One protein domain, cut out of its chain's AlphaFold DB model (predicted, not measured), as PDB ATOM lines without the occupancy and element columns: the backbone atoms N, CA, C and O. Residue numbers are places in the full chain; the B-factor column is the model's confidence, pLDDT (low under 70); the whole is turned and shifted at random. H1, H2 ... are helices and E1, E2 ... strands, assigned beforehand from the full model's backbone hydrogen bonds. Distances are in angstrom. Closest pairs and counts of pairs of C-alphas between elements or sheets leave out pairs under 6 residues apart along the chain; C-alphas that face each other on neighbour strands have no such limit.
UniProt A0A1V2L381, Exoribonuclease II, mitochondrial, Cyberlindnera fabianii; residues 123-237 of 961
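What this domain is: This is residues 123 to 237 of the 961 residues of the protein "Exoribonuclease II, mitochondrial" of Cyberlindnera fabianii (UniProt A0A1V2L381). A strongly twisted, curled sheet of five strands makes the core, and a smaller sheet of three strands, E7 E9 E8, extends beyond its E5 edge, the two only partly face to face. E1 and H1 lie at the opposite end of the long axis, beyond edge strand E6, while H3 crosses over part of the large sheet and H2 only grazes it. The 115 printed residues hold three named helices and nine named strands in the order E1 H1 E2 E3 E4 E5 E6 H2 E7 E8 E9 H3. Both sheets are antiparallel, the large one ordered E5 E4 E3 E2 E6, and the class is mixed, helices and strands. The whole is compact, with a radius of gyration of the C-alphas of 14.1 A, yet elongated, spanning 45 by 29 by 29 A.

How they stand to each other: Begin with E1, residues 125 to 127, which pairs with no named strand, and H1, residues 129 to 132; they meet only through their link. Next find E2, residues 140 to 143, beside E6, residues 184 to 188: N 140 and O 188 are 2.9 A apart. E2, E3 at 153 to 157, E4 at 167 to 171 and E5 at 176 to 179 form a meander, each strand the antiparallel neighbour of the one before. Look for N 141 and O 153 at 2.7 A, N 154 and O 170 at 2.8 A, and N 169 and O 177 at 2.9 A. The closest C-alphas of H1 and E6 are those of Leu 131 and Ile 188, 7.5 A apart. H2, residues 194 to 197, only grazes this sheet. E7, residues 201 to 203, opens the second sheet, which makes a sandwich, two sheets face to face, with the first. E8, residues 213 to 217, and E9, residues 220 to 226, form a hairpin; N 215 and O 222 are 2.8 A apart. E7 and E9 are antiparallel neighbours, with N 202 and O 225 within hydrogen-bond range at 3.0 A. The closest C-alphas of E5 and E8 are those of Leu 176 and Ser 213, 5.8 A apart. H3, residues 228 to 237, is on the large sheet at a height of 9.7 A and runs across, at 65 degrees to E4 on the local plane. In H3, 4 of 6 O i to N i+4 pairs are within hydrogen-bond range; H1 and H2 are too short for such a pair.

Where its parts are: Find C-alpha 125 at (72.214, -30.585, 409.667), where E1 begins. E1 is 6.8 A long, H1 5.6 A, E2 10.2 A, E3 12.0 A, E4 12.8 A, E5 9.8 A, E6 10.8 A, H2 5.2 A, E7 7.0 A and E8 12.7 A. E9 runs 20.0 A from C-alpha 220 at (66.697, -69.158, 396.825). H3 runs 15.6 A to C-alpha 237 at (77.821, -41.069, 412.275).

The domain as a whole: The two C-alphas farthest apart, those of Leu 128 and Asp 208, are 46.4 A apart. The printed part has no cut and no long link. Its mean pLDDT is 83.1; residues 144 to 150 and 206 to 210 are under 70.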
ATOM      1  N   ARG A 123      76.333 -35.540 407.486       88.12
ATOM      2  CA  ARG A 123      75.511 -34.361 407.762       88.12
ATOM      3  C   ARG A 123      74.866 -34.515 409.136       88.12
ATOM      4  O   ARG A 123      74.184 -35.502 409.406       88.12
ATOM      5  N   ASP A 124      75.106 -33.535 409.991       89.38
ATOM      6  CA  ASP A 124      74.426 -33.305 411.267       89.38
ATOM      7  C   ASP A 124      73.301 -32.263 411.143       89.38
ATOM      8  O   ASP A 124      72.480 -32.132 412.044       89.38
ATOM      9  N   GLN A 125      73.234 -31.569 410.007       92.75
ATOM     10  CA  GLN A 125      72.214 -30.585 409.667       92.75
ATOM     11  C   GLN A 125      71.375 -31.042 408.470       92.75
ATOM     12  O   GLN A 125      71.908 -31.539 407.469       92.75
ATOM     13  N   VAL A 126      70.068 -30.816 408.554       93.31
ATOM     14  CA  VAL A 126      69.082 -31.132 407.516       93.31
ATOM     15  C   VAL A 126      68.309 -29.869 407.171       93.31
ATOM     16  O   VAL A 126      67.849 -29.176 408.074       93.31
ATOM     17  N   THR A 127      68.153 -29.567 405.884       93.44
ATOM     18  CA  THR A 127      67.323 -28.432 405.459       93.44
ATOM     19  C   THR A 127      65.854 -28.823 405.323       93.44
ATOM     20  O   THR A 127      65.536 -30.004 405.167       93.44
ATOM     21  N   LEU A 128      64.941 -27.849 405.326       91.00
ATOM     22  CA  LEU A 128      63.524 -28.119 405.068       91.00
ATOM     23  C   LEU A 128      63.309 -28.821 403.716       91.00
ATOM     24  O   LEU A 128      62.606 -29.828 403.648       91.00
ATOM     25  N   SER A 129      63.973 -28.343 402.661       90.12
ATOM     26  CA  SER A 129      63.899 -28.942 401.322       90.12
ATOM     27  C   SER A 129      64.414 -30.384 401.285       90.12
ATOM     28  O   SER A 129      63.849 -31.220 400.575       90.12
ATOM     29  N   ASP A 130      65.438 -30.717 402.084       91.69
ATOM     30  CA  ASP A 130      65.958 -32.087 402.171       91.69
ATOM     31  C   ASP A 130      64.862 -33.087 402.604       91.69
ATOM     32  O   ASP A 130      64.875 -34.236 402.148       91.69
ATOM     33  N   LEU A 131      63.883 -32.670 403.424       89.25
ATOM     34  CA  LEU A 131      62.795 -33.536 403.915       89.25
ATOM     35  C   LEU A 131      61.874 -34.048 402.795       89.25
ATOM     36  O   LEU A 131      61.296 -35.130 402.917       89.25
ATOM     37  N   PHE A 132      61.768 -33.291 401.700       88.44
ATOM     38  CA  PHE A 132      60.917 -33.596 400.545       88.44
ATOM     39  C   PHE A 132      61.661 -34.339 399.425       88.44
ATOM     40  O   PHE A 132      61.057 -34.731 398.426       88.44
ATOM     41  N   THR A 133      62.966 -34.585 399.585       90.69
ATOM     42  CA  THR A 133      63.740 -35.380 398.620       90.69
ATOM     43  C   THR A 133      63.284 -36.846 398.605       90.69
ATOM     44  O   THR A 133      62.865 -37.361 399.645       90.69
ATOM     45  N   PRO A 134      63.388 -37.572 397.478       90.88
ATOM     46  CA  PRO A 134      63.095 -39.004 397.427       90.88
ATOM     47  C   PRO A 134      63.959 -39.827 398.387       90.88
ATOM     48  O   PRO A 134      65.124 -39.509 398.609       90.88
ATOM     49  N   LEU A 135      63.405 -40.931 398.891       93.12
ATOM     50  CA  LEU A 135      64.123 -41.895 399.726       93.12
ATOM     51  C   LEU A 135      65.330 -42.501 398.980       93.12
ATOM     52  O   LEU A 135      65.148 -43.136 397.937       93.12
ATOM     53  N   ASP A 136      66.538 -42.372 399.534       94.38
ATOM     54  CA  ASP A 136      67.784 -42.775 398.865       94.38
ATOM     55  C   ASP A 136      68.819 -43.399 399.826       94.38
ATOM     56  O   ASP A 136      68.683 -43.423 401.050       94.38
ATOM     57  N   ILE A 137      69.884 -43.934 399.236       93.94
ATOM     58  CA  ILE A 137      71.105 -44.374 399.907       93.94
ATOM     59  C   ILE A 137      71.710 -43.209 400.700       93.94
ATOM     60  O   ILE A 137      71.975 -42.147 400.140       93.94
ATOM     61  N   GLY A 138      72.030 -43.455 401.969       92.56
ATOM     62  CA  GLY A 138      72.606 -42.459 402.876       92.56
ATOM     63  C   GLY A 138      71.619 -41.883 403.885       92.56
ATOM     64  O   GLY A 138      72.046 -41.327 404.899       92.56
ATOM     65  N   ASP A 139      70.321 -42.078 403.663       95.00
ATOM     66  CA  ASP A 139      69.283 -41.687 404.610       95.00
ATOM     67  C   ASP A 139      69.356 -42.549 405.875       95.00
ATOM     68  O   ASP A 139      69.456 -43.781 405.803       95.00
ATOM     69  N   ALA A 140      69.283 -41.904 407.042       94.00
ATOM     70  CA  ALA A 140      69.108 -42.602 408.306       94.00
ATOM     71  C   ALA A 140      67.617 -42.868 408.540       94.00
ATOM     72  O   ALA A 140      66.788 -41.981 408.368       94.00
ATOM     73  N   VAL A 141      67.269 -44.087 408.935       92.75
ATOM     74  CA  VAL A 141      65.889 -44.543 409.101       92.75
ATOM     75  C   VAL A 141      65.702 -45.333 410.387       92.75
ATOM     76  O   VAL A 141      66.597 -46.049 410.840       92.75
ATOM     77  N   GLU A 142      64.504 -45.252 410.951       89.50
ATOM     78  CA  GLU A 142      64.059 -46.085 412.070       89.50
ATOM     79  C   GLU A 142      63.014 -47.101 411.582       89.50
ATOM     80  O   GLU A 142      62.113 -46.755 410.810       89.50
ATOM     81  N   LEU A 143      63.122 -48.362 412.017       85.88
ATOM     82  CA  LEU A 143      62.280 -49.469 411.537       85.88
ATOM     83  C   LEU A 143      61.053 -49.728 412.427       85.88
ATOM     84  O   LEU A 143      61.082 -49.540 413.641       85.88
ATOM     85  N   SER A 144      59.968 -50.229 411.827       65.19
ATOM     86  CA  SER A 144      58.668 -50.421 412.481       65.19
ATOM     87  C   SER A 144      58.567 -51.639 413.396       65.19
ATOM     88  O   SER A 144      57.881 -51.562 414.417       65.19
ATOM     89  N   THR A 145      59.247 -52.732 413.042       48.09
ATOM     90  CA  THR A 145      59.095 -54.076 413.626       48.09
ATOM     91  C   THR A 145      59.844 -54.279 414.940       48.09
ATOM     92  O   THR A 145      59.732 -55.332 415.563       48.09
ATOM     93  N   GLN A 146      60.599 -53.278 415.393       46.34
ATOM     94  CA  GLN A 146      61.340 -53.324 416.650       46.34
ATOM     95  C   GLN A 146      60.887 -52.175 417.548       46.34
ATOM     96  O   GLN A 146      61.617 -51.215 417.766       46.34
ATOM     97  N   LEU A 147      59.671 -52.296 418.094       38.62
ATOM     98  CA  LEU A 147      59.095 -51.356 419.069       38.62
ATOM     99  C   LEU A 147      60.023 -51.053 420.271       38.62
ATOM    100  O   LEU A 147      59.848 -50.029 420.916       38.62
ATOM    101  N   ASN A 148      61.052 -51.876 420.522       40.69
ATOM    102  CA  ASN A 148      61.928 -51.777 421.695       40.69
ATOM    103  C   ASN A 148      63.359 -51.278 421.421       40.69
ATOM    104  O   ASN A 148      64.201 -51.330 422.318       40.69
ATOM    105  N   LYS A 149      63.686 -50.825 420.204       54.06
ATOM    106  CA  LYS A 149      65.029 -50.313 419.886       54.06
ATOM    107  C   LYS A 149      64.913 -49.064 419.019       54.06
ATOM    108  O   LYS A 149      65.000 -49.170 417.802       54.06
ATOM    109  N   SER A 150      64.746 -47.892 419.635       67.19
ATOM    110  CA  SER A 150      64.866 -46.579 418.974       67.19
ATOM    111  C   SER A 150      66.295 -46.340 418.472       67.19
ATOM    112  O   SER A 150      67.066 -45.558 419.033       67.19
ATOM    113  N   VAL A 151      66.682 -47.098 417.449       77.25
ATOM    114  CA  VAL A 151      68.029 -47.176 416.897       77.25
ATOM    115  C   VAL A 151      67.947 -46.872 415.413       77.25
ATOM    116  O   VAL A 151      67.252 -47.555 414.659       77.25
ATOM    117  N   LEU A 152      68.705 -45.862 414.997       88.50
ATOM    118  CA  LEU A 152      68.833 -45.504 413.595       88.50
ATOM    119  C   LEU A 152      69.653 -46.557 412.842       88.50
ATOM    120  O   LEU A 152      70.692 -47.038 413.305       88.50
ATOM    121  N   SER A 153      69.166 -46.891 411.656       91.56
ATOM    122  CA  SER A 153      69.878 -47.623 410.611       91.56
ATOM    123  C   SER A 153      70.119 -46.686 409.431       91.56
ATOM    124  O   SER A 153      69.504 -45.632 409.356       91.56
ATOM    125  N   VAL A 154      70.989 -47.047 408.495       93.31
ATOM    126  CA  VAL A 154      71.182 -46.297 407.245       93.31
ATOM    127  C   VAL A 154      70.747 -47.137 406.051       93.31
ATOM    128  O   VAL A 154      70.971 -48.351 406.030       93.31
ATOM    129  N   ILE A 155      70.158 -46.511 405.036       94.19
ATOM    130  CA  ILE A 155      69.933 -47.160 403.742       94.19
ATOM    131  C   ILE A 155      71.273 -47.279 403.019       94.19
ATOM    132  O   ILE A 155      71.891 -46.275 402.671       94.19
ATOM    133  N   VAL A 156      71.722 -48.511 402.775       92.75
ATOM    134  CA  VAL A 156      72.977 -48.793 402.055       92.75
ATOM    135  C   VAL A 156      72.747 -49.263 400.623       92.75
ATOM    136  O   VAL A 156      73.644 -49.144 399.791       92.75
ATOM    137  N   GLU A 157      71.552 -49.771 400.324       92.06
ATOM    138  CA  GLU A 157      71.156 -50.194 398.984       92.06
ATOM    139  C   GLU A 157      69.652 -49.973 398.785       92.06
ATOM    140  O   GLU A 157      68.833 -50.298 399.652       92.06
ATOM    141  N   VAL A 158      69.295 -49.428 397.627       93.69
ATOM    142  CA  VAL A 158      67.913 -49.297 397.147       93.69
ATOM    143  C   VAL A 158      67.475 -50.586 396.438       93.69
ATOM    144  O   VAL A 158      68.326 -51.402 396.079       93.69
ATOM    145  N   PRO A 159      66.173 -50.793 396.185       92.94
ATOM    146  CA  PRO A 159      65.715 -51.945 395.419       92.94
ATOM    147  C   PRO A 159      66.399 -52.043 394.044       92.94
ATOM    148  O   PRO A 159      66.417 -51.085 393.267       92.94
ATOM    149  N   PHE A 160      66.964 -53.222 393.757       89.75
ATOM    150  CA  PHE A 160      67.695 -53.516 392.516       89.75
ATOM    151  C   PHE A 160      66.888 -54.376 391.529       89.75
ATOM    152  O   PHE A 160      67.111 -54.338 390.317       89.75
ATOM    153  N   ARG A 161      65.955 -55.192 392.029       87.44
ATOM    154  CA  ARG A 161      65.152 -56.108 391.210       87.44
ATOM    155  C   ARG A 161      63.681 -55.715 391.228       87.44
ATOM    156  O   ARG A 161      63.162 -55.331 392.269       87.44
ATOM    157  N   HIS A 162      63.008 -55.874 390.092       85.00
ATOM    158  CA  HIS A 162      61.573 -55.604 389.951       85.00
ATOM    159  C   HIS A 162      60.674 -56.533 390.792       85.00
ATOM    160  O   HIS A 162      59.528 -56.195 391.064       85.00
ATOM    161  N   ASP A 163      61.188 -57.690 391.220       83.00
ATOM    162  CA  ASP A 163      60.491 -58.691 392.036       83.00
ATOM    163  C   ASP A 163      60.885 -58.655 393.529       83.00
ATOM    164  O   ASP A 163      60.418 -59.473 394.328       83.00
ATOM    165  N   ASP A 164      61.749 -57.715 393.929       85.69
ATOM    166  CA  ASP A 164      62.184 -57.550 395.314       85.69
ATOM    167  C   ASP A 164      62.200 -56.069 395.728       85.69
ATOM    168  O   ASP A 164      63.215 -55.389 395.559       85.69
ATOM    169  N   PRO A 165      61.104 -55.561 396.322       88.88
ATOM    170  CA  PRO A 165      60.960 -54.148 396.681       88.88
ATOM    171  C   PRO A 165      61.710 -53.741 397.958       88.88
ATOM    172  O   PRO A 165      61.540 -52.628 398.458       88.88
ATOM    173  N   ARG A 166      62.498 -54.647 398.545       90.38
ATOM    174  CA  ARG A 166      63.180 -54.405 399.819       90.38
ATOM    175  C   ARG A 166      64.474 -53.619 399.626       90.38
ATOM    176  O   ARG A 166      65.337 -54.008 398.838       90.38
ATOM    177  N   TYR A 167      64.630 -52.587 400.441       92.94
ATOM    178  CA  TYR A 167      65.869 -51.857 400.679       92.94
ATOM    179  C   TYR A 167      66.801 -52.701 401.551       92.94
ATOM    180  O   TYR A 167      66.333 -53.479 402.390       92.94
ATOM    181  N   ALA A 168      68.112 -52.534 401.384       92.19
ATOM    182  CA  ALA A 168      69.082 -53.021 402.356       92.19
ATOM    183  C   ALA A 168      69.397 -51.888 403.335       92.19
ATOM    184  O   ALA A 168      69.896 -50.828 402.944       92.19
ATOM    185  N   VAL A 169      69.111 -52.130 404.609       92.31
ATOM    186  CA  VAL A 169      69.413 -51.201 405.694       92.31
ATOM    187  C   VAL A 169      70.447 -51.802 406.619       92.31
ATOM    188  O   VAL A 169      70.428 -53.002 406.889       92.31
ATOM    189  N   MET A 170      71.359 -50.965 407.090       90.50
ATOM    190  CA  MET A 170      72.444 -51.372 407.962       90.50
ATOM    191  C   MET A 170      72.335 -50.655 409.300       90.50
ATOM    192  O   MET A 170      72.274 -49.427 409.340       90.50
ATOM    193  N   ASP A 171      72.336 -51.411 410.390       87.19
ATOM    194  CA  ASP A 171      72.318 -50.834 411.731       87.19
ATOM    195  C   ASP A 171      73.710 -50.339 412.177       87.19
ATOM    196  O   ASP A 171      74.730 -50.527 411.504       87.19
ATOM    197  N   ARG A 172      73.769 -49.733 413.368       81.88
ATOM    198  CA  ARG A 172      75.020 -49.276 414.001       81.88
ATOM    199  C   ARG A 172      76.050 -50.384 414.255       81.88
ATOM    200  O   ARG A 172      77.222 -50.083 414.466       81.88
ATOM    201  N   LEU A 173      75.626 -51.649 414.294       80.75
ATOM    202  CA  LEU A 173      76.515 -52.795 414.458       80.75
ATOM    203  C   LEU A 173      77.039 -53.282 413.108       80.75
ATOM    204  O   LEU A 173      77.977 -54.075 413.091       80.75
ATOM    205  N   GLY A 174      76.492 -52.815 411.987       78.75
ATOM    206  CA  GLY A 174      76.812 -53.274 410.641       78.75
ATOM    207  C   GLY A 174      76.062 -54.533 410.216       78.75
ATOM    208  O   GLY A 174      76.509 -55.217 409.292       78.75
ATOM    209  N   GLN A 175      74.981 -54.881 410.913       84.00
ATOM    210  CA  GLN A 175      74.084 -55.961 410.524       84.00
ATOM    211  C   GLN A 175      73.120 -55.450 409.451       84.00
ATOM    212  O   GLN A 175      72.519 -54.385 409.601       84.00
ATOM    213  N   LEU A 176      72.968 -56.214 408.365       88.62
ATOM    214  CA  LEU A 176      72.001 -55.895 407.318       88.62
ATOM    215  C   LEU A 176      70.632 -56.477 407.648       88.62
ATOM    216  O   LEU A 176      70.531 -57.651 408.016       88.62
ATOM    217  N   SER A 177      69.603 -55.667 407.423       88.88
ATOM    218  CA  SER A 177      68.201 -56.074 407.345       88.88
ATOM    219  C   SER A 177      67.638 -55.704 405.972       88.88
ATOM    220  O   SER A 177      68.065 -54.726 405.358       88.88
ATOM    221  N   TYR A 178      66.674 -56.482 405.485       89.00
ATOM    222  CA  TYR A 178      66.030 -56.251 404.191       89.00
ATOM    223  C   TYR A 178      64.558 -55.957 404.399       89.00
ATOM    224  O   TYR A 178      63.810 -56.839 404.818       89.00
ATOM    225  N   VAL A 179      64.145 -54.728 404.111       88.75
ATOM    226  CA  VAL A 179      62.813 -54.237 404.477       88.75
ATOM    227  C   VAL A 179      62.192 -53.425 403.351       88.75
ATOM    228  O   VAL A 179      62.885 -52.743 402.602       88.75
ATOM    229  N   GLU A 180      60.874 -53.510 403.206       89.69
ATOM    230  CA  GLU A 180      60.129 -52.619 402.314       89.69
ATOM    231  C   GLU A 180      60.055 -51.209 402.910       89.69
ATOM    232  O   GLU A 180      60.128 -51.036 404.127       89.69
ATOM    233  N   LYS A 181      59.819 -50.197 402.065       90.06
ATOM    234  CA  LYS A 181      59.673 -48.806 402.527       90.06
ATOM    235  C   LYS A 181      58.574 -48.608 403.576       90.06
ATOM    236  O   LYS A 181      58.659 -47.707 404.400       90.06
ATOM    237  N   SER A 182      57.546 -49.460 403.575       86.12
ATOM    238  CA  SER A 182      56.452 -49.431 404.555       86.12
ATOM    239  C   SER A 182      56.925 -49.657 405.996       86.12
ATOM    240  O   SER A 182      56.217 -49.256 406.924       86.12
ATOM    241  N   ALA A 183      58.108 -50.257 406.177       86.56
ATOM    242  CA  ALA A 183      58.731 -50.487 407.474       86.56
ATOM    243  C   ALA A 183      59.429 -49.247 408.053       86.56
ATOM    244  O   ALA A 183      59.777 -49.267 409.231       86.56
ATOM    245  N   PHE A 184      59.648 -48.180 407.278       89.12
ATOM    246  CA  PHE A 184      60.263 -46.954 407.791       89.12
ATOM    247  C   PHE A 184      59.240 -46.143 408.598       89.12
ATOM    248  O   PHE A 184      58.187 -45.766 408.081       89.12
ATOM    249  N   LYS A 185      59.548 -45.905 409.880       84.62
ATOM    250  CA  LYS A 185      58.767 -45.054 410.800       84.62
ATOM    251  C   LYS A 185      59.277 -43.618 410.855       84.62
ATOM    252  O   LYS A 185      58.517 -42.718 411.187       84.62
ATOM    253  N   LEU A 186      60.569 -43.440 410.610       90.31
ATOM    254  CA  LEU A 186      61.251 -42.158 410.661       90.31
ATOM    255  C   LEU A 186      62.363 -42.151 409.624       90.31
ATOM    256  O   LEU A 186      63.006 -43.185 409.420       90.31
ATOM    257  N   ARG A 187      62.604 -40.993 409.015       93.12
ATOM    258  CA  ARG A 187      63.717 -40.741 408.104       93.12
ATOM    259  C   ARG A 187      64.388 -39.416 408.440       93.12
ATOM    260  O   ARG A 187      63.716 -38.414 408.645       93.12
ATOM    261  N   ILE A 188      65.713 -39.419 408.420       93.81
ATOM    262  CA  ILE A 188      66.559 -38.228 408.409       93.81
ATOM    263  C   ILE A 188      67.378 -38.310 407.113       93.81
ATOM    264  O   ILE A 188      68.183 -39.239 406.961       93.81
ATOM    265  N   PRO A 189      67.131 -37.420 406.140       93.75
ATOM    266  CA  PRO A 189      67.724 -37.527 404.814       93.75
ATOM    267  C   PRO A 189      69.233 -37.247 404.835       93.75
ATOM    268  O   PRO A 189      69.712 -36.407 405.592       93.75
ATOM    269  N   GLN A 190      69.974 -37.943 403.970       90.19
ATOM    270  CA  GLN A 190      71.374 -37.663 403.622       90.19
ATOM    271  C   GLN A 190      72.374 -37.591 404.798       90.19
ATOM    272  O   GLN A 190      73.416 -36.939 404.689       90.19
ATOM    273  N   VAL A 191      72.107 -38.287 405.908       90.00
ATOM    274  CA  VAL A 191      73.010 -38.330 407.077       90.00
ATOM    275  C   VAL A 191      74.392 -38.866 406.699       90.00
ATOM    276  O   VAL A 191      75.416 -38.329 407.127       90.00
ATOM    277  N   VAL A 192      74.444 -39.925 405.887       89.44
ATOM    278  CA  VAL A 192      75.696 -40.521 405.406       89.44
ATOM    279  C   VAL A 192      75.881 -40.196 403.924       89.44
ATOM    280  O   VAL A 192      74.981 -40.475 403.133       89.44
ATOM    281  N   PRO A 193      77.048 -39.681 403.491       87.00
ATOM    282  CA  PRO A 193      77.273 -39.382 402.085       87.00
ATOM    283  C   PRO A 193      77.129 -40.636 401.221       87.00
ATOM    284  O   PRO A 193      77.821 -41.637 401.427       87.00
ATOM    285  N   LYS A 194      76.274 -40.573 400.196       87.50
ATOM    286  CA  LYS A 194      76.023 -41.685 399.261       87.50
ATOM    287  C   LYS A 194      77.302 -42.253 398.643       87.50
ATOM    288  O   LYS A 194      77.404 -43.459 398.416       87.50
ATOM    289  N   ALA A 195      78.308 -41.405 398.427       80.44
ATOM    290  CA  ALA A 195      79.617 -41.810 397.924       80.44
ATOM    291  C   ALA A 195      80.301 -42.874 398.806       80.44
ATOM    292  O   ALA A 195      80.976 -43.752 398.276       80.44
ATOM    293  N   TRP A 196      80.082 -42.858 400.127       78.56
ATOM    294  CA  TRP A 196      80.635 -43.854 401.059       78.56
ATOM    295  C   TRP A 196      79.984 -45.228 400.886       78.56
ATOM    296  O   TRP A 196      80.569 -46.258 401.218       78.56
ATOM    297  N   LEU A 197      78.758 -45.254 400.372       84.75
ATOM    298  CA  LEU A 197      77.905 -46.439 400.349       84.75
ATOM    299  C   LEU A 197      77.908 -47.149 398.993       84.75
ATOM    300  O   LEU A 197      77.389 -48.258 398.861       84.75
ATOM    301  N   LYS A 198      78.544 -46.556 397.979       78.94
ATOM    302  CA  LYS A 198      78.666 -47.154 396.649       78.94
ATOM    303  C   LYS A 198      79.365 -48.515 396.744       78.94
ATOM    304  O   LYS A 198      80.523 -48.595 397.138       78.94
ATOM    305  N   ARG A 199      78.666 -49.595 396.365       76.56
ATOM    306  CA  ARG A 199      79.155 -50.992 396.457       76.56
ATOM    307  C   ARG A 199      79.571 -51.408 397.881       76.56
ATOM    308  O   ARG A 199      80.433 -52.270 398.051       76.56
ATOM    309  N   ALA A 200      78.968 -50.797 398.904       80.38
ATOM    310  CA  ALA A 200      79.199 -51.155 400.303       80.38
ATOM    311  C   ALA A 200      78.734 -52.578 400.629       80.38
ATOM    312  O   ALA A 200      79.349 -53.262 401.447       80.38
ATOM    313  N   VAL A 201      77.660 -53.019 399.978       86.00
ATOM    314  CA  VAL A 201      77.115 -54.369 400.085       86.00
ATOM    315  C   VAL A 201      77.645 -55.206 398.926       86.00
ATOM    316  O   VAL A 201      77.662 -54.761 397.778       86.00
ATOM    317  N   HIS A 202      78.097 -56.422 399.221       83.12
ATOM    318  CA  HIS A 202      78.509 -57.384 398.204       83.12
ATOM    319  C   HIS A 202      77.912 -58.756 398.484       83.12
ATOM    320  O   HIS A 202      77.743 -59.164 399.635       83.12
ATOM    321  N   ARG A 203      77.613 -59.482 397.405       82.50
ATOM    322  CA  ARG A 203      77.204 -60.882 397.477       82.50
ATOM    323  C   ARG A 203      78.409 -61.742 397.858       82.50
ATOM    324  O   ARG A 203      79.461 -61.654 397.222       82.50
ATOM    325  N   VAL A 204      78.239 -62.584 398.869       80.50
ATOM    326  CA  VAL A 204      79.235 -63.576 399.265       80.50
ATOM    327  C   VAL A 204      79.120 -64.767 398.313       80.50
ATOM    328  O   VAL A 204      78.027 -65.270 398.064       80.50
ATOM    329  N   LYS A 205      80.243 -65.164 397.703       74.69
ATOM    330  CA  LYS A 205      80.276 -66.239 396.693       74.69
ATOM    331  C   LYS A 205      80.263 -67.642 397.305       74.69
ATOM    332  O   LYS A 205      79.913 -68.593 396.620       74.69
ATOM    333  N   GLU A 206      80.685 -67.765 398.557       69.19
ATOM    334  CA  GLU A 206      80.744 -69.028 399.294       69.19
ATOM    335  C   GLU A 206      79.327 -69.433 399.725       69.19
ATOM    336  O   GLU A 206      78.651 -68.667 400.411       69.19
ATOM    337  N   VAL A 207      78.881 -70.618 399.300       56.56
ATOM    338  CA  VAL A 207      77.526 -71.136 399.566       56.56
ATOM    339  C   VAL A 207      77.299 -71.369 401.070       56.56
ATOM    340  O   VAL A 207      76.212 -71.089 401.562       56.56
ATOM    341  N   ASP A 208      78.357 -71.733 401.805       63.47
ATOM    342  CA  ASP A 208      78.341 -72.009 403.253       63.47
ATOM    343  C   ASP A 208      79.036 -70.912 404.079       63.47
ATOM    344  O   ASP A 208      79.697 -71.168 405.089       63.47
ATOM    345  N   ALA A 209      78.959 -69.660 403.624       65.69
ATOM    346  CA  ALA A 209      79.584 -68.556 404.337       65.69
ATOM    347  C   ALA A 209      79.007 -68.397 405.757       65.69
ATOM    348  O   ALA A 209      77.877 -67.953 405.941       65.69
ATOM    349  N   GLU A 210      79.827 -68.647 406.782       69.94
ATOM    350  CA  GLU A 210      79.489 -68.411 408.202       69.94
ATOM    351  C   GLU A 210      79.423 -66.905 408.576       69.94
ATOM    352  O   GLU A 210      79.540 -66.540 409.748       69.94
ATOM    353  N   TYR A 211      79.348 -65.992 407.601       76.19
ATOM    354  CA  TYR A 211      79.361 -64.544 407.815       76.19
ATOM    355  C   TYR A 211      78.494 -63.812 406.788       76.19
ATOM    356  O   TYR A 211      78.414 -64.206 405.629       76.19
ATOM    357  N   GLY A 212      77.905 -62.691 407.207       80.94
ATOM    358  CA  GLY A 212      76.973 -61.908 406.396       80.94
ATOM    359  C   GLY A 212      75.522 -62.085 406.840       80.94
ATOM    360  O   GLY A 212      75.230 -62.808 407.790       80.94
ATOM    361  N   SER A 213      74.620 -61.380 406.165       84.31
ATOM    362  CA  SER A 213      73.176 -61.492 406.345       84.31
ATOM    363  C   SER A 213      72.570 -62.281 405.190       84.31
ATOM    364  O   SER A 213      72.937 -62.096 404.029       84.31
ATOM    365  N   ILE A 214      71.606 -63.139 405.512       83.50
ATOM    366  CA  ILE A 214      70.869 -63.926 404.527       83.50
ATOM    367  C   ILE A 214      69.709 -63.088 403.986       83.50
ATOM    368  O   ILE A 214      68.899 -62.559 404.749       83.50
ATOM    369  N   LYS A 215      69.605 -62.998 402.661       83.75
ATOM    370  CA  LYS A 215      68.452 -62.453 401.949       83.75
ATOM    371  C   LYS A 215      67.735 -63.591 401.232       83.75
ATOM    372  O   LYS A 215      68.318 -64.262 400.380       83.75
ATOM    373  N   SER A 216      66.461 -63.790 401.550       80.25
ATOM    374  CA  SER A 216      65.585 -64.672 400.776       80.25
ATOM    375  C   SER A 216      65.262 -64.037 399.424       80.25
ATOM    376  O   SER A 216      64.861 -62.876 399.366       80.25
ATOM    377  N   THR A 217      65.420 -64.767 398.331       75.25
ATOM    378  CA  THR A 217      65.058 -64.328 396.975       75.25
ATOM    379  C   THR A 217      64.169 -65.376 396.316       75.25
ATOM    380  O   THR A 217      64.054 -66.490 396.823       75.25
ATOM    381  N   ASN A 218      63.543 -65.033 395.188       70.75
ATOM    382  CA  ASN A 218      62.769 -66.008 394.412       70.75
ATOM    383  C   ASN A 218      63.659 -67.151 393.885       70.75
ATOM    384  O   ASN A 218      63.186 -68.269 393.724       70.75
ATOM    385  N   ASP A 219      64.959 -66.880 393.717       74.81
ATOM    386  CA  ASP A 219      65.979 -67.819 393.239       74.81
ATOM    387  C   ASP A 219      66.672 -68.589 394.394       74.81
ATOM    388  O   ASP A 219      67.726 -69.192 394.200       74.81
ATOM    389  N   GLY A 220      66.132 -68.527 395.622       76.38
ATOM    390  CA  GLY A 220      66.697 -69.158 396.825       76.38
ATOM    391  C   GLY A 220      67.354 -68.176 397.805       76.38
ATOM    392  O   GLY A 220      67.086 -66.971 397.792       76.38
ATOM    393  N   PHE A 221      68.206 -68.683 398.698       81.19
ATOM    394  CA  PHE A 221      68.901 -67.867 399.699       81.19
ATOM    395  C   PHE A 221      70.223 -67.326 399.157       81.19
ATOM    396  O   PHE A 221      70.997 -68.037 398.521       81.19
ATOM    397  N   GLN A 222      70.496 -66.052 399.429       82.25
ATOM    398  CA  GLN A 222      71.760 -65.412 399.077       82.25
ATOM    399  C   GLN A 222      72.354 -64.729 400.304       82.25
ATOM    400  O   GLN A 222      71.645 -64.056 401.052       82.25
ATOM    401  N   VAL A 223      73.662 -64.885 400.498       84.62
ATOM    402  CA  VAL A 223      74.391 -64.247 401.596       84.62
ATOM    403  C   VAL A 223      75.025 -62.954 401.096       84.62
ATOM    404  O   VAL A 223      75.687 -62.928 400.056       84.62
ATOM    405  N   PHE A 224      74.836 -61.875 401.844       86.62
ATOM    406  CA  PHE A 224      75.432 -60.576 401.565       86.62
ATOM    407  C   PHE A 224      76.216 -60.090 402.774       86.62
ATOM    408  O   PHE A 224      75.787 -60.239 403.917       86.62
ATOM    409  N   ALA A 225      77.347 -59.449 402.522       85.06
ATOM    410  CA  ALA A 225      78.162 -58.855 403.564       85.06
ATOM    411  C   ALA A 225      78.405 -57.375 403.277       85.06
ATOM    412  O   ALA A 225      78.524 -56.937 402.128       85.06
ATOM    413  N   VAL A 226      78.505 -56.601 404.352       85.00
ATOM    414  CA  VAL A 226      78.972 -55.218 404.281       85.00
ATOM    415  C   VAL A 226      80.485 -55.232 404.235       85.00
ATOM    416  O   VAL A 226      81.137 -55.976 404.973       85.00
ATOM    417  N   ASN A 227      81.053 -54.380 403.393       84.12
ATOM    418  CA  ASN A 227      82.476 -54.135 403.401       84.12
ATOM    419  C   ASN A 227      82.957 -53.716 404.815       84.12
ATOM    420  O   ASN A 227      82.432 -52.750 405.372       84.12
ATOM    421  N   PRO A 228      83.960 -54.391 405.403       80.75
ATOM    422  CA  PRO A 228      84.433 -54.096 406.756       80.75
ATOM    423  C   PRO A 228      84.914 -52.653 406.952       80.75
ATOM    424  O   PRO A 228      84.665 -52.064 408.005       80.75
ATOM    425  N   PHE A 229      85.566 -52.065 405.941       75.75
ATOM    426  CA  PHE A 229      85.995 -50.669 405.990       75.75
ATOM    427  C   PHE A 229      84.783 -49.739 406.085       75.75
ATOM    428  O   PHE A 229      84.706 -48.904 406.984       75.75
ATOM    429  N   VAL A 230      83.785 -49.956 405.228       78.00
ATOM    430  CA  VAL A 230      82.536 -49.186 405.229       78.00
ATOM    431  C   VAL A 230      81.787 -49.337 406.557       78.00
ATOM    432  O   VAL A 230      81.377 -48.342 407.153       78.00
ATOM    433  N   ARG A 231      81.709 -50.560 407.094       81.06
ATOM    434  CA  ARG A 231      81.128 -50.844 408.415       81.06
ATOM    435  C   ARG A 231      81.776 -50.011 409.526       81.06
ATOM    436  O   ARG A 231      81.065 -49.460 410.362       81.06
ATOM    437  N   SER A 232      83.107 -49.878 409.515       74.75
ATOM    438  CA  SER A 232      83.846 -49.090 410.518       74.75
ATOM    439  C   SER A 232      83.584 -47.580 410.435       74.75
ATOM    440  O   SER A 232      83.728 -46.866 411.428       74.75
ATOM    441  N   VAL A 233      83.191 -47.101 409.253       73.75
ATOM    442  CA  VAL A 233      83.009 -45.681 408.963       73.75
ATOM    443  C   VAL A 233      81.568 -45.234 409.224       73.75
ATOM    444  O   VAL A 233      81.383 -44.198 409.851       73.75
ATOM    445  N   ILE A 234      80.552 -46.010 408.827       77.62
ATOM    446  CA  ILE A 234      79.131 -45.630 408.982       77.62
ATOM    447  C   ILE A 234      78.631 -45.770 410.431       77.62
ATOM    448  O   ILE A 234      77.758 -45.020 410.867       77.62
ATOM    449  N   ALA A 235      79.190 -46.702 411.210       78.69
ATOM    450  CA  ALA A 235      78.771 -46.877 412.599       78.69
ATOM    451  C   ALA A 235      78.938 -45.581 413.414       78.69
ATOM    452  O   ALA A 235      78.089 -45.256 414.242       78.69
ATOM    453  N   LYS A 236      80.004 -44.810 413.147       81.69
ATOM    454  CA  LYS A 236      80.327 -43.579 413.883       81.69
ATOM    455  C   LYS A 236      79.276 -42.469 413.703       81.69
ATOM    456  O   LYS A 236      78.790 -42.008 414.729       81.69
ATOM    457  N   PRO A 237      78.882 -42.056 412.481       84.38
ATOM    458  CA  PRO A 237      77.821 -41.069 412.275       84.38
ATOM    459  C   PRO A 237      76.505 -41.423 412.966       84.38
ATOM    460  O   PRO A 237      75.956 -40.600 413.691       84.38
TER     461      PRO A 237